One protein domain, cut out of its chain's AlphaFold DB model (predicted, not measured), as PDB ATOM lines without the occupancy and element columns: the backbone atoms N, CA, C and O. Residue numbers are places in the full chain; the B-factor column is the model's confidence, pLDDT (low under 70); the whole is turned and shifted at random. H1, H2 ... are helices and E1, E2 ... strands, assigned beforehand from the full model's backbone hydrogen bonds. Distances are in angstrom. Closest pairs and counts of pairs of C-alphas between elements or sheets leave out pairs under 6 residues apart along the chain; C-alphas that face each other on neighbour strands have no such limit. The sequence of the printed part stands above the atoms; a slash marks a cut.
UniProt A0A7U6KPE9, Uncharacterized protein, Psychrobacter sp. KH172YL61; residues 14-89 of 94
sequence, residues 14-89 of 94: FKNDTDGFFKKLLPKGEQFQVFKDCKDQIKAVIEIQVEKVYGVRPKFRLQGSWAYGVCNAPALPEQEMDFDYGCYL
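Overview. This is residues 14 to 89 of the 94 residues of an uncharacterized protein of Psychrobacter sp. KH172YL61 (UniProt A0A7U6KPE9). A ribbon of two antiparallel strands, E1 and E2, runs alongside part of one long helix, H2, which makes most of the length; after H2 the chain folds back at a tight turn into E1. Short H3 follows directly on E1, a long link returns from it to E2, and at the opposite end of the model from that tight turn residues 16 to 21 stick out, with H1 beginning at the last of them. The printed part has 76 residues with three named helices and two named strands, in the order H1, H2, E1, H3, E2, and its class is mixed, helices and strands. The whole is loose, with a radius of gyration of the C-alphas of 16.0 A, and its outline is a rod that spans 52 by 22 by 19 A.

Arrangement. The sheet joins E1, residues 59 to 63, and E2, residues 84 to 88, as antiparallel neighbours at 155 degrees between their directions. The C-alphas of Phe 60 and Cys 87 face each other at 4.8 A. N 59 and O 88, 2.8 A apart, and N 86 and O 61, 2.9 A apart, are within hydrogen-bond range. Residues 39 to 50 of H2, which spans residues 29 to 54, have C-alphas within 10 A of this sheet, in 10 pairs with E2 and 6 with E1. The closest C-alphas of H2 and E1 are those of Lys 43 and Phe 60, 7.8 A apart. H3, residues 64 to 67, comes closest to E2 at the C-alphas of Gly 64 and Asp 84, 5.3 A apart, and is apart from H2. H1, residues 21 to 25, is apart from the other four elements. In H1 and H2 every O i to N i+4 pair is within hydrogen-bond range; H3 is too short for such a pair.

Along the chain. E1 measures 13.0 A from first to last C-alpha and E2 12.7 A, the latter ending with C-alpha 88 at (128.132, 67.064, 130.063). H2 is 36.7 A long, from C-alpha 29 at (145.302, 49.189, 143.731) to C-alpha 54 at (120.692, 74.971, 134.792). H1 begins with C-alpha 21 at (157.723, 45.960, 132.269) and measures 6.6 A; H3 measures 5.4 A.

Size, cuts and confidence. The C-alphas of Asn 16 and Gly 55 are the two farthest apart, at 52.0 A. Residues 16 to 21 stand free. The link from H3 to E2, residues 68 to 83, is long; the other three links between successive elements are tight. The printed part has no cut. Its mean pLDDT is 93.0, and no printed residue is under 70.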
ATOM      1  N   PHE A  14     159.506  42.737 128.472       94.31
ATOM      2  CA  PHE A  14     158.275  43.518 128.408       94.31
ATOM      3  C   PHE A  14     157.051  42.736 128.895       94.31
ATOM      4  O   PHE A  14     156.302  43.252 129.726       94.31
ATOM      5  N   LYS A  15     156.830  41.525 128.370       94.00
ATOM      6  CA  LYS A  15     155.550  40.796 128.422       94.00
ATOM      7  C   LYS A  15     155.448  39.706 129.488       94.00
ATOM      8  O   LYS A  15     154.392  39.089 129.553       94.00
ATOM      9  N   ASN A  16     156.473  39.461 130.308       92.56
ATOM     10  CA  ASN A  16     156.342  38.490 131.398       92.56
ATOM     11  C   ASN A  16     155.145  38.844 132.305       92.56
ATOM     12  O   ASN A  16     155.023  39.975 132.781       92.56
ATOM     13  N   ASP A  17     154.266  37.871 132.536       87.69
ATOM     14  CA  ASP A  17     153.033  38.038 133.302       87.69
ATOM     15  C   ASP A  17     153.266  38.254 134.801       87.69
ATOM     16  O   ASP A  17     152.371  38.759 135.481       87.69
ATOM     17  N   THR A  18     154.443  37.908 135.328       88.06
ATOM     18  CA  THR A  18     154.759  38.093 136.751       88.06
ATOM     19  C   THR A  18     155.437  39.432 137.034       88.06
ATOM     20  O   THR A  18     155.022  40.141 137.948       88.06
ATOM     21  N   ASP A  19     156.458  39.802 136.256       89.25
ATOM     22  CA  ASP A  19     157.333  40.951 136.541       89.25
ATOM     23  C   ASP A  19     157.731  41.786 135.310       89.25
ATOM     24  O   ASP A  19     158.567  42.695 135.409       89.25
ATOM     25  N   GLY A  20     157.120  41.505 134.155       93.31
ATOM     26  CA  GLY A  20     157.395  42.208 132.909       93.31
ATOM     27  C   GLY A  20     157.130  43.705 133.032       93.31
ATOM     28  O   GLY A  20     156.299  44.157 133.824       93.31
ATOM     29  N   PHE A  21     157.829  44.503 132.224       94.12
ATOM     30  CA  PHE A  21     157.723  45.960 132.269       94.12
ATOM     31  C   PHE A  21     156.275  46.462 132.144       94.12
ATOM     32  O   PHE A  21     155.908  47.409 132.833       94.12
ATOM     33  N   PHE A  22     155.415  45.782 131.372       93.12
ATOM     34  CA  PHE A  22     153.990  46.131 131.289       93.12
ATOM     35  C   PHE A  22     153.282  46.125 132.650       93.12
ATOM     36  O   PHE A  22     152.416  46.962 132.868       93.12
ATOM     37  N   LYS A  23     153.652  45.245 133.589       91.12
ATOM     38  CA  LYS A  23     153.070  45.232 134.942       91.12
ATOM     39  C   LYS A  23     153.521  46.425 135.780       91.12
ATOM     40  O   LYS A  23     152.758  46.893 136.616       91.12
ATOM     41  N   LYS A  24     154.734  46.930 135.536       91.19
ATOM     42  CA  LYS A  24     155.298  48.104 136.225       91.19
ATOM     43  C   LYS A  24     154.666  49.414 135.757       91.19
ATOM     44  O   LYS A  24     154.687  50.384 136.502       91.19
ATOM     45  N   LEU A  25     154.114  49.426 134.542       93.12
ATOM     46  CA  LEU A  25     153.389  50.567 133.992       93.12
ATOM     47  C   LEU A  25     151.989  50.723 134.585       93.12
ATOM     48  O   LEU A  25     151.455  51.819 134.548       93.12
ATOM     49  N   LEU A  26     151.370  49.666 135.111       90.50
ATOM     50  CA  LEU A  26     149.986  49.755 135.572       90.50
ATOM     51  C   LEU A  26     149.893  50.487 136.920       90.50
ATOM     52  O   LEU A  26     150.720  50.239 137.803       90.50
ATOM     53  N   PRO A  27     148.863  51.331 137.127       90.12
ATOM     54  CA  PRO A  27     148.570  51.882 138.440       90.12
ATOM     55  C   PRO A  27     148.357  50.761 139.467       90.12
ATOM     56  O   PRO A  27     147.875  49.671 139.153       90.12
ATOM     57  N   LYS A  28     148.724  51.018 140.720       87.62
ATOM     58  CA  LYS A  28     148.533  50.084 141.838       87.62
ATOM     59  C   LYS A  28     147.139  50.233 142.444       87.62
ATOM     60  O   LYS A  28     146.541  51.301 142.372       87.62
ATOM     61  N   GLY A  29     146.642  49.192 143.115       85.25
ATOM     62  CA  GLY A  29     145.302  49.189 143.731       85.25
ATOM     63  C   GLY A  29     145.014  50.386 144.650       85.25
ATOM     64  O   GLY A  29     143.924  50.945 144.606       85.25
ATOM     65  N   GLU A  30     146.000  50.845 145.422       86.81
ATOM     66  CA  GLU A  30     145.865  52.036 146.275       86.81
ATOM     67  C   GLU A  30     145.642  53.319 145.456       86.81
ATOM     68  O   GLU A  30     144.780  54.130 145.792       86.81
ATOM     69  N   GLN A  31     146.351  53.466 144.333       84.88
ATOM     70  CA  GLN A  31     146.195  54.593 143.410       84.88
ATOM     71  C   GLN A  31     144.793  54.604 142.777       84.88
ATOM     72  O   GLN A  31     144.189  55.667 142.652       84.88
ATOM     73  N   PHE A  32     144.236  53.426 142.458       84.12
ATOM     74  CA  PHE A  32     142.847  53.283 141.996       84.12
ATOM     75  C   PHE A  32     141.819  53.759 143.031       84.12
ATOM     76  O   PHE A  32     140.804  54.350 142.655       84.12
ATOM     77  N   GLN A  33     142.051  53.493 144.317       87.94
ATOM     78  CA  GLN A  33     141.107  53.858 145.369       87.94
ATOM     79  C   GLN A  33     141.108  55.368 145.623       87.94
ATOM     80  O   GLN A  33     140.045  55.983 145.574       87.94
ATOM     81  N   VAL A  34     142.293  55.974 145.771       87.62
ATOM     82  CA  VAL A  34     142.440  57.439 145.890       87.62
ATOM     83  C   VAL A  34     141.756  58.136 144.718       87.62
ATOM     84  O   VAL A  34     140.979  59.071 144.900       87.62
ATOM     85  N   PHE A  35     141.983  57.618 143.511       85.81
ATOM     86  CA  PHE A  35     141.336  58.097 142.305       85.81
ATOM     87  C   PHE A  35     139.797  58.064 142.407       85.81
ATOM     88  O   PHE A  35     139.126  59.071 142.154       85.81
ATOM     89  N   LYS A  36     139.228  56.907 142.769       89.12
ATOM     90  CA  LYS A  36     137.777  56.725 142.861       89.12
ATOM     91  C   LYS A  36     137.158  57.737 143.823       89.12
ATOM     92  O   LYS A  36     136.150  58.352 143.472       89.12
ATOM     93  N   ASP A  37     137.798  57.939 144.970       93.25
ATOM     94  CA  ASP A  37     137.322  58.836 146.018       93.25
ATOM     95  C   ASP A  37     137.368  60.303 145.568       93.25
ATOM     96  O   ASP A  37     136.362  61.009 145.669       93.25
ATOM     97  N   CYS A  38     138.480  60.750 144.970       91.44
ATOM     98  CA  CYS A  38     138.592  62.102 144.412       91.44
ATOM     99  C   CYS A  38     137.546  62.359 143.317       91.44
ATOM    100  O   CYS A  38     136.864  63.388 143.326       91.44
ATOM    101  N   LYS A  39     137.374  61.412 142.387       93.88
ATOM    102  CA  LYS A  39     136.392  61.519 141.302       93.88
ATOM    103  C   LYS A  39     134.964  61.598 141.848       93.88
ATOM    104  O   LYS A  39     134.180  62.413 141.362       93.88
ATOM    105  N   ASP A  40     134.611  60.781 142.839       94.81
ATOM    106  CA  ASP A  40     133.268  60.792 143.430       94.81
ATOM    107  C   ASP A  40     132.983  62.113 144.178       94.81
ATOM    108  O   ASP A  40     131.886  62.661 144.044       94.81
ATOM    109  N   GLN A  41     133.976  62.688 144.869       95.81
ATOM    110  CA  GLN A  41     133.860  64.004 145.517       95.81
ATOM    111  C   GLN A  41     133.661  65.143 144.506       95.81
ATOM    112  O   GLN A  41     132.728  65.937 144.645       95.81
ATOM    113  N   ILE A  42     134.496  65.206 143.462       95.25
ATOM    114  CA  ILE A  42     134.394  66.229 142.406       95.25
ATOM    115  C   ILE A  42     133.040  66.126 141.698       95.25
ATOM    116  O   ILE A  42     132.355  67.135 141.515       95.25
ATOM    117  N   LYS A  43     132.619  64.902 141.350       96.75
ATOM    118  CA  LYS A  43     131.317  64.644 140.728       96.75
ATOM    119  C   LYS A  43     130.175  65.193 141.579       96.75
ATOM    120  O   LYS A  43     129.311  65.873 141.038       96.75
ATOM    121  N   ALA A  44     130.171  64.910 142.883       97.31
ATOM    122  CA  ALA A  44     129.103  65.336 143.783       97.31
ATOM    123  C   ALA A  44     128.965  66.866 143.830       97.31
ATOM    124  O   ALA A  44     127.855  67.388 143.736       97.31
ATOM    125  N   VAL A  45     130.088  67.589 143.910       97.62
ATOM    126  CA  VAL A  45     130.081  69.060 143.917       97.62
ATOM    127  C   VAL A  45     129.572  69.610 142.585       97.62
ATOM    128  O   VAL A  45     128.669  70.448 142.578       97.62
ATOM    129  N   ILE A  46     130.115  69.135 141.461       96.94
ATOM    130  CA  ILE A  46     129.731  69.618 140.128       96.94
ATOM    131  C   ILE A  46     128.258  69.318 139.844       96.94
ATOM    132  O   ILE A  46     127.558  70.182 139.327       96.94
ATOM    133  N   GLU A  47     127.777  68.128 140.205       97.50
ATOM    134  CA  GLU A  47     126.386  67.722 140.005       97.50
ATOM    135  C   GLU A  47     125.414  68.695 140.681       97.50
ATOM    136  O   GLU A  47     124.534  69.233 140.011       97.50
ATOM    137  N   ILE A  48     125.645  69.005 141.962       97.69
ATOM    138  CA  ILE A  48     124.819  69.945 142.729       97.69
ATOM    139  C   ILE A  48     124.853  71.344 142.109       97.69
ATOM    140  O   ILE A  48     123.813  71.990 141.979       97.69
ATOM    141  N   GLN A  49     126.038  71.843 141.745       97.44
ATOM    142  CA  GLN A  49     126.165  73.206 141.221       97.44
ATOM    143  C   GLN A  49     125.546  73.349 139.831       97.44
ATOM    144  O   GLN A  49     124.846  74.327 139.573       97.44
ATOM    145  N   VAL A  50     125.767  72.381 138.942       95.62
ATOM    146  CA  VAL A  50     125.212  72.415 137.586       95.62
ATOM    147  C   VAL A  50     123.691  72.281 137.625       95.62
ATOM    148  O   VAL A  50     123.009  73.081 136.991       95.62
ATOM    149  N   GLU A  51     123.143  71.359 138.422       95.81
ATOM    150  CA  GLU A  51     121.689  71.223 138.572       95.81
ATOM    151  C   GLU A  51     121.060  72.495 139.155       95.81
ATOM    152  O   GLU A  51     120.029  72.955 138.671       95.81
ATOM    153  N   LYS A  52     121.719  73.134 140.130       97.00
ATOM    154  CA  LYS A  52     121.255  74.402 140.706       97.00
ATOM    155  C   LYS A  52     121.210  75.548 139.687       97.00
ATOM    156  O   LYS A  52     120.315  76.383 139.770       97.00
ATOM    157  N   VAL A  53     122.185  75.630 138.778       95.94
ATOM    158  CA  VAL A  53     122.290  76.732 137.803       95.94
ATOM    159  C   VAL A  53     121.393  76.506 136.587       95.94
ATOM    160  O   VAL A  53     120.750  77.446 136.130       95.94
ATOM    161  N   TYR A  54     121.341  75.279 136.070       94.00
ATOM    162  CA  TYR A  54     120.692  74.971 134.792       94.00
ATOM    163  C   TYR A  54     119.364  74.216 134.936       94.00
ATOM    164  O   TYR A  54     118.679  73.999 133.943       94.00
ATOM    165  N   GLY A  55     118.990  73.782 136.144       94.94
ATOM    166  CA  GLY A  55     117.774  72.995 136.387       94.94
ATOM    167  C   GLY A  55     117.818  71.573 135.812       94.94
ATOM    168  O   GLY A  55     116.810  70.870 135.840       94.94
ATOM    169  N   VAL A  56     118.973  71.142 135.290       93.94
ATOM    170  CA  VAL A  56     119.180  69.829 134.673       93.94
ATOM    171  C   VAL A  56     120.400  69.162 135.294       93.94
ATOM    172  O   VAL A  56     121.482  69.747 135.372       93.94
ATOM    173  N   ARG A  57     120.241  67.902 135.706       95.12
ATOM    174  CA  ARG A  57     121.340  67.102 136.248       95.12
ATOM    175  C   ARG A  57     122.357  66.759 135.145       95.12
ATOM    176  O   ARG A  57     121.964  66.177 134.127       95.12
ATOM    177  N   PRO A  58     123.660  67.054 135.325       96.69
ATOM    178  CA  PRO A  58     124.672  66.723 134.331       96.69
ATOM    179  C   PRO A  58     124.907  65.215 134.214       96.69
ATOM    180  O   PRO A  58     124.672  64.436 135.141       96.69
ATOM    181  N   LYS A  59     125.447  64.799 133.069       96.19
ATOM    182  CA  LYS A  59     125.992  63.457 132.849       96.19
ATOM    183  C   LYS A  59     127.507  63.498 132.956       96.19
ATOM    184  O   LYS A  59     128.135  64.498 132.628       96.19
ATOM    185  N   PHE A  60     128.099  62.379 133.353       96.50
ATOM    186  CA  PHE A  60     129.546  62.272 133.488       96.50
ATOM    187  C   PHE A  60     130.085  61.087 132.707       96.50
ATOM    188  O   PHE A  60     129.471  60.016 132.697       96.50
ATOM    189  N   ARG A  61     131.252  61.259 132.084       95.69
ATOM    190  CA  ARG A  61     131.906  60.190 131.328       95.69
ATOM    191  C   ARG A  61     133.415  60.221 131.499       95.69
ATOM    192  O   ARG A  61     134.061  61.246 131.303       95.69
ATOM    193  N   LEU A  62     133.946  59.049 131.823       94.06
ATOM    194  CA  LEU A  62     135.372  58.766 131.858       94.06
ATOM    195  C   LEU A  62     135.954  58.783 130.440       94.06
ATOM    196  O   LEU A  62     135.366  58.199 129.527       94.06
ATOM    197  N   GLN A  63     137.086  59.453 130.271       95.44
ATOM    198  CA  GLN A  63     137.796  59.629 129.009       95.44
ATOM    199  C   GLN A  63     139.301  59.398 129.205       95.44
ATOM    200  O   GLN A  63     139.748  58.997 130.283       95.44
ATOM    201  N   GLY A  64     140.064  59.591 128.132       95.88
ATOM    202  CA  GLY A  64     141.516  59.608 128.207       95.88
ATOM    203  C   GLY A  64     142.163  58.259 128.462       95.88
ATOM    204  O   GLY A  64     141.557  57.194 128.307       95.88
ATOM    205  N   SER A  65     143.434  58.318 128.850       94.62
ATOM    206  CA  SER A  65     144.291  57.144 129.033       94.62
ATOM    207  C   SER A  65     143.676  56.120 129.994       94.62
ATOM    208  O   SER A  65     143.770  54.912 129.772       94.62
ATOM    209  N   TRP A  66     142.955  56.595 131.010       91.50
ATOM    210  CA  TRP A  66     142.245  55.753 131.958       91.50
ATOM    211  C   TRP A  66     141.059  55.012 131.327       91.50
ATOM    212  O   TRP A  66     140.922  53.805 131.521       91.50
ATOM    213  N   ALA A  67     140.219  55.693 130.535       92.81
ATOM    214  CA  ALA A  67     139.084  55.061 129.849       92.81
ATOM    215  C   ALA A  67     139.511  53.927 128.911       92.81
ATOM    216  O   ALA A  67     138.778  52.953 128.747       92.81
ATOM    217  N   TYR A  68     140.690  54.061 128.301       93.12
ATOM    218  CA  TYR A  68     141.209  53.114 127.316       93.12
ATOM    219  C   TYR A  68     142.204  52.097 127.895       93.12
ATOM    220  O   TYR A  68     142.746  51.291 127.144       93.12
ATOM    221  N   GLY A  69     142.437  52.100 129.213       90.38
ATOM    222  CA  GLY A  69     143.313  51.127 129.876       90.38
ATOM    223  C   GLY A  69     144.804  51.308 129.573       90.38
ATOM    224  O   GLY A  69     145.559  50.340 129.602       90.38
ATOM    225  N   VAL A  70     145.223  52.537 129.268       93.06
ATOM    226  CA  VAL A  70     146.606  52.909 128.920       93.06
ATOM    227  C   VAL A  70     147.170  54.014 129.824       93.06
ATOM    228  O   VAL A  70     148.177  54.633 129.490       93.06
ATOM    229  N   CYS A  71     146.529  54.286 130.964       93.38
ATOM    230  CA  CYS A  71     147.079  55.172 131.989       93.38
ATOM    231  C   CYS A  71     148.269  54.488 132.660       93.38
ATOM    232  O   CYS A  71     148.102  53.435 133.275       93.38
ATOM    233  N   ASN A  72     149.448  55.095 132.559       94.19
ATOM    234  CA  ASN A  72     150.641  54.587 133.218       94.19
ATOM    235  C   ASN A  72     150.773  55.162 134.633       94.19
ATOM    236  O   ASN A  72     150.409  56.311 134.883       94.19
ATOM    237  N   ALA A  73     151.345  54.383 135.545       92.25
ATOM    238  CA  ALA A  73     151.872  54.895 136.796       92.25
ATOM    239  C   ALA A  73     153.026  55.879 136.510       92.25
ATOM    240  O   ALA A  73     153.807  55.650 135.578       92.25
ATOM    241  N   PRO A  74     153.159  56.954 137.304       92.69
ATOM    242  CA  PRO A  74     154.254  57.900 137.157       92.69
ATOM    243  C   PRO A  74     155.596  57.204 137.402       92.69
ATOM    244  O   PRO A  74     155.729  56.374 138.306       92.69
ATOM    245  N   ALA A  75     156.597  57.537 136.589       92.81
ATOM    246  CA  ALA A  75     157.946  56.996 136.720       92.81
ATOM    247  C   ALA A  75     158.790  57.789 137.728       92.81
ATOM    248  O   ALA A  75     159.693  57.224 138.346       92.81
ATOM    249  N   LEU A  76     158.498  59.084 137.884       94.31
ATOM    250  CA  LEU A  76     159.205  60.004 138.773       94.31
ATOM    251  C   LEU A  76     158.236  60.630 139.797       94.31
ATOM    252  O   LEU A  76     157.050  60.751 139.490       94.31
ATOM    253  N   PRO A  77     158.704  61.026 140.997       91.06
ATOM    254  CA  PRO A  77     157.840  61.562 142.057       91.06
ATOM    255  C   PRO A  77     157.038  62.813 141.678       91.06
ATOM    256  O   PRO A  77     155.961  63.032 142.219       91.06
ATOM    257  N   GLU A  78     157.566  63.636 140.776       95.50
ATOM    258  CA  GLU A  78     156.939  64.863 140.284       95.50
ATOM    259  C   GLU A  78     155.918  64.633 139.165       95.50
ATOM    260  O   GLU A  78     155.207  65.559 138.783       95.50
ATOM    261  N   GLN A  79     155.867  63.423 138.602       94.81
ATOM    262  CA  GLN A  79     154.893  63.085 137.575       94.81
ATOM    263  C   GLN A  79     153.557  62.730 138.217       94.81
ATOM    264  O   GLN A  79     153.484  61.996 139.203       94.81
ATOM    265  N   GLU A  80     152.487  63.198 137.591       91.44
ATOM    266  CA  GLU A  80     151.123  62.952 138.034       91.44
ATOM    267  C   GLU A  80     150.417  62.008 137.061       91.44
ATOM    268  O   GLU A  80     150.735  61.947 135.870       91.44
ATOM    269  N   MET A  81     149.454  61.245 137.577       91.50
ATOM    270  CA  MET A  81     148.531  60.519 136.711       91.50
ATOM    271  C   MET A  81     147.493  61.497 136.181       91.50
ATOM    272  O   MET A  81     146.870  62.219 136.958       91.50
ATOM    273  N   ASP A  82     147.285  61.466 134.872       91.31
ATOM    274  CA  ASP A  82     146.285  62.292 134.215       91.31
ATOM    275  C   ASP A  82     144.925  61.588 134.180       91.31
ATOM    276  O   ASP A  82     144.831  60.385 133.905       91.31
ATOM    277  N   PHE A  83     143.870  62.341 134.478       89.06
ATOM    278  CA  PHE A  83     142.531  61.800 134.622       89.06
ATOM    279  C   PHE A  83     141.456  62.683 133.988       89.06
ATOM    280  O   PHE A  83     141.035  63.705 134.533       89.06
ATOM    281  N   ASP A  84     140.918  62.193 132.873       93.50
ATOM    282  CA  ASP A  84     139.903  62.892 132.098       93.50
ATOM    283  C   ASP A  84     138.483  62.453 132.481       93.50
ATOM    284  O   ASP A  84     138.017  61.360 132.133       93.50
ATOM    285  N   TYR A  85     137.739  63.335 133.151       94.06
ATOM    286  CA  TYR A  85     136.336  63.097 133.503       94.06
ATOM    287  C   TYR A  85     135.437  64.223 133.041       94.06
ATOM    288  O   TYR A  85     135.310  65.269 133.672       94.06
ATOM    289  N   GLY A  86     134.793  63.977 131.905       95.62
ATOM    290  CA  GLY A  86     133.924  64.952 131.274       95.62
ATOM    291  C   GLY A  86     132.624  65.110 132.049       95.62
ATOM    292  O   GLY A  86     131.975  64.115 132.382       95.62
ATOM    293  N   CYS A  87     132.234  66.361 132.269       96.38
ATOM    294  CA  CYS A  87     130.901  66.765 132.690       96.38
ATOM    295  C   CYS A  87     130.145  67.294 131.466       96.38
ATOM    296  O   CYS A  87     130.651  68.146 130.738       96.38
ATOM    297  N   TYR A  88     128.947  66.773 131.234       95.50
ATOM    298  CA  TYR A  88     128.132  67.064 130.063       95.50
ATOM    299  C   TYR A  88     126.767  67.552 130.520       95.50
ATOM    300  O   TYR A  88     126.044  66.814 131.190       95.50
ATOM    301  N   LEU A  89     126.401  68.771 130.132       93.88
ATOM    302  CA  LEU A  89     125.051  69.282 130.318       93.88
ATOM    303  C   LEU A  89     124.141  68.675 129.236       93.88
ATOM    304  O   LEU A  89     124.417  68.865 128.051       93.88
TER     305      LEU A  89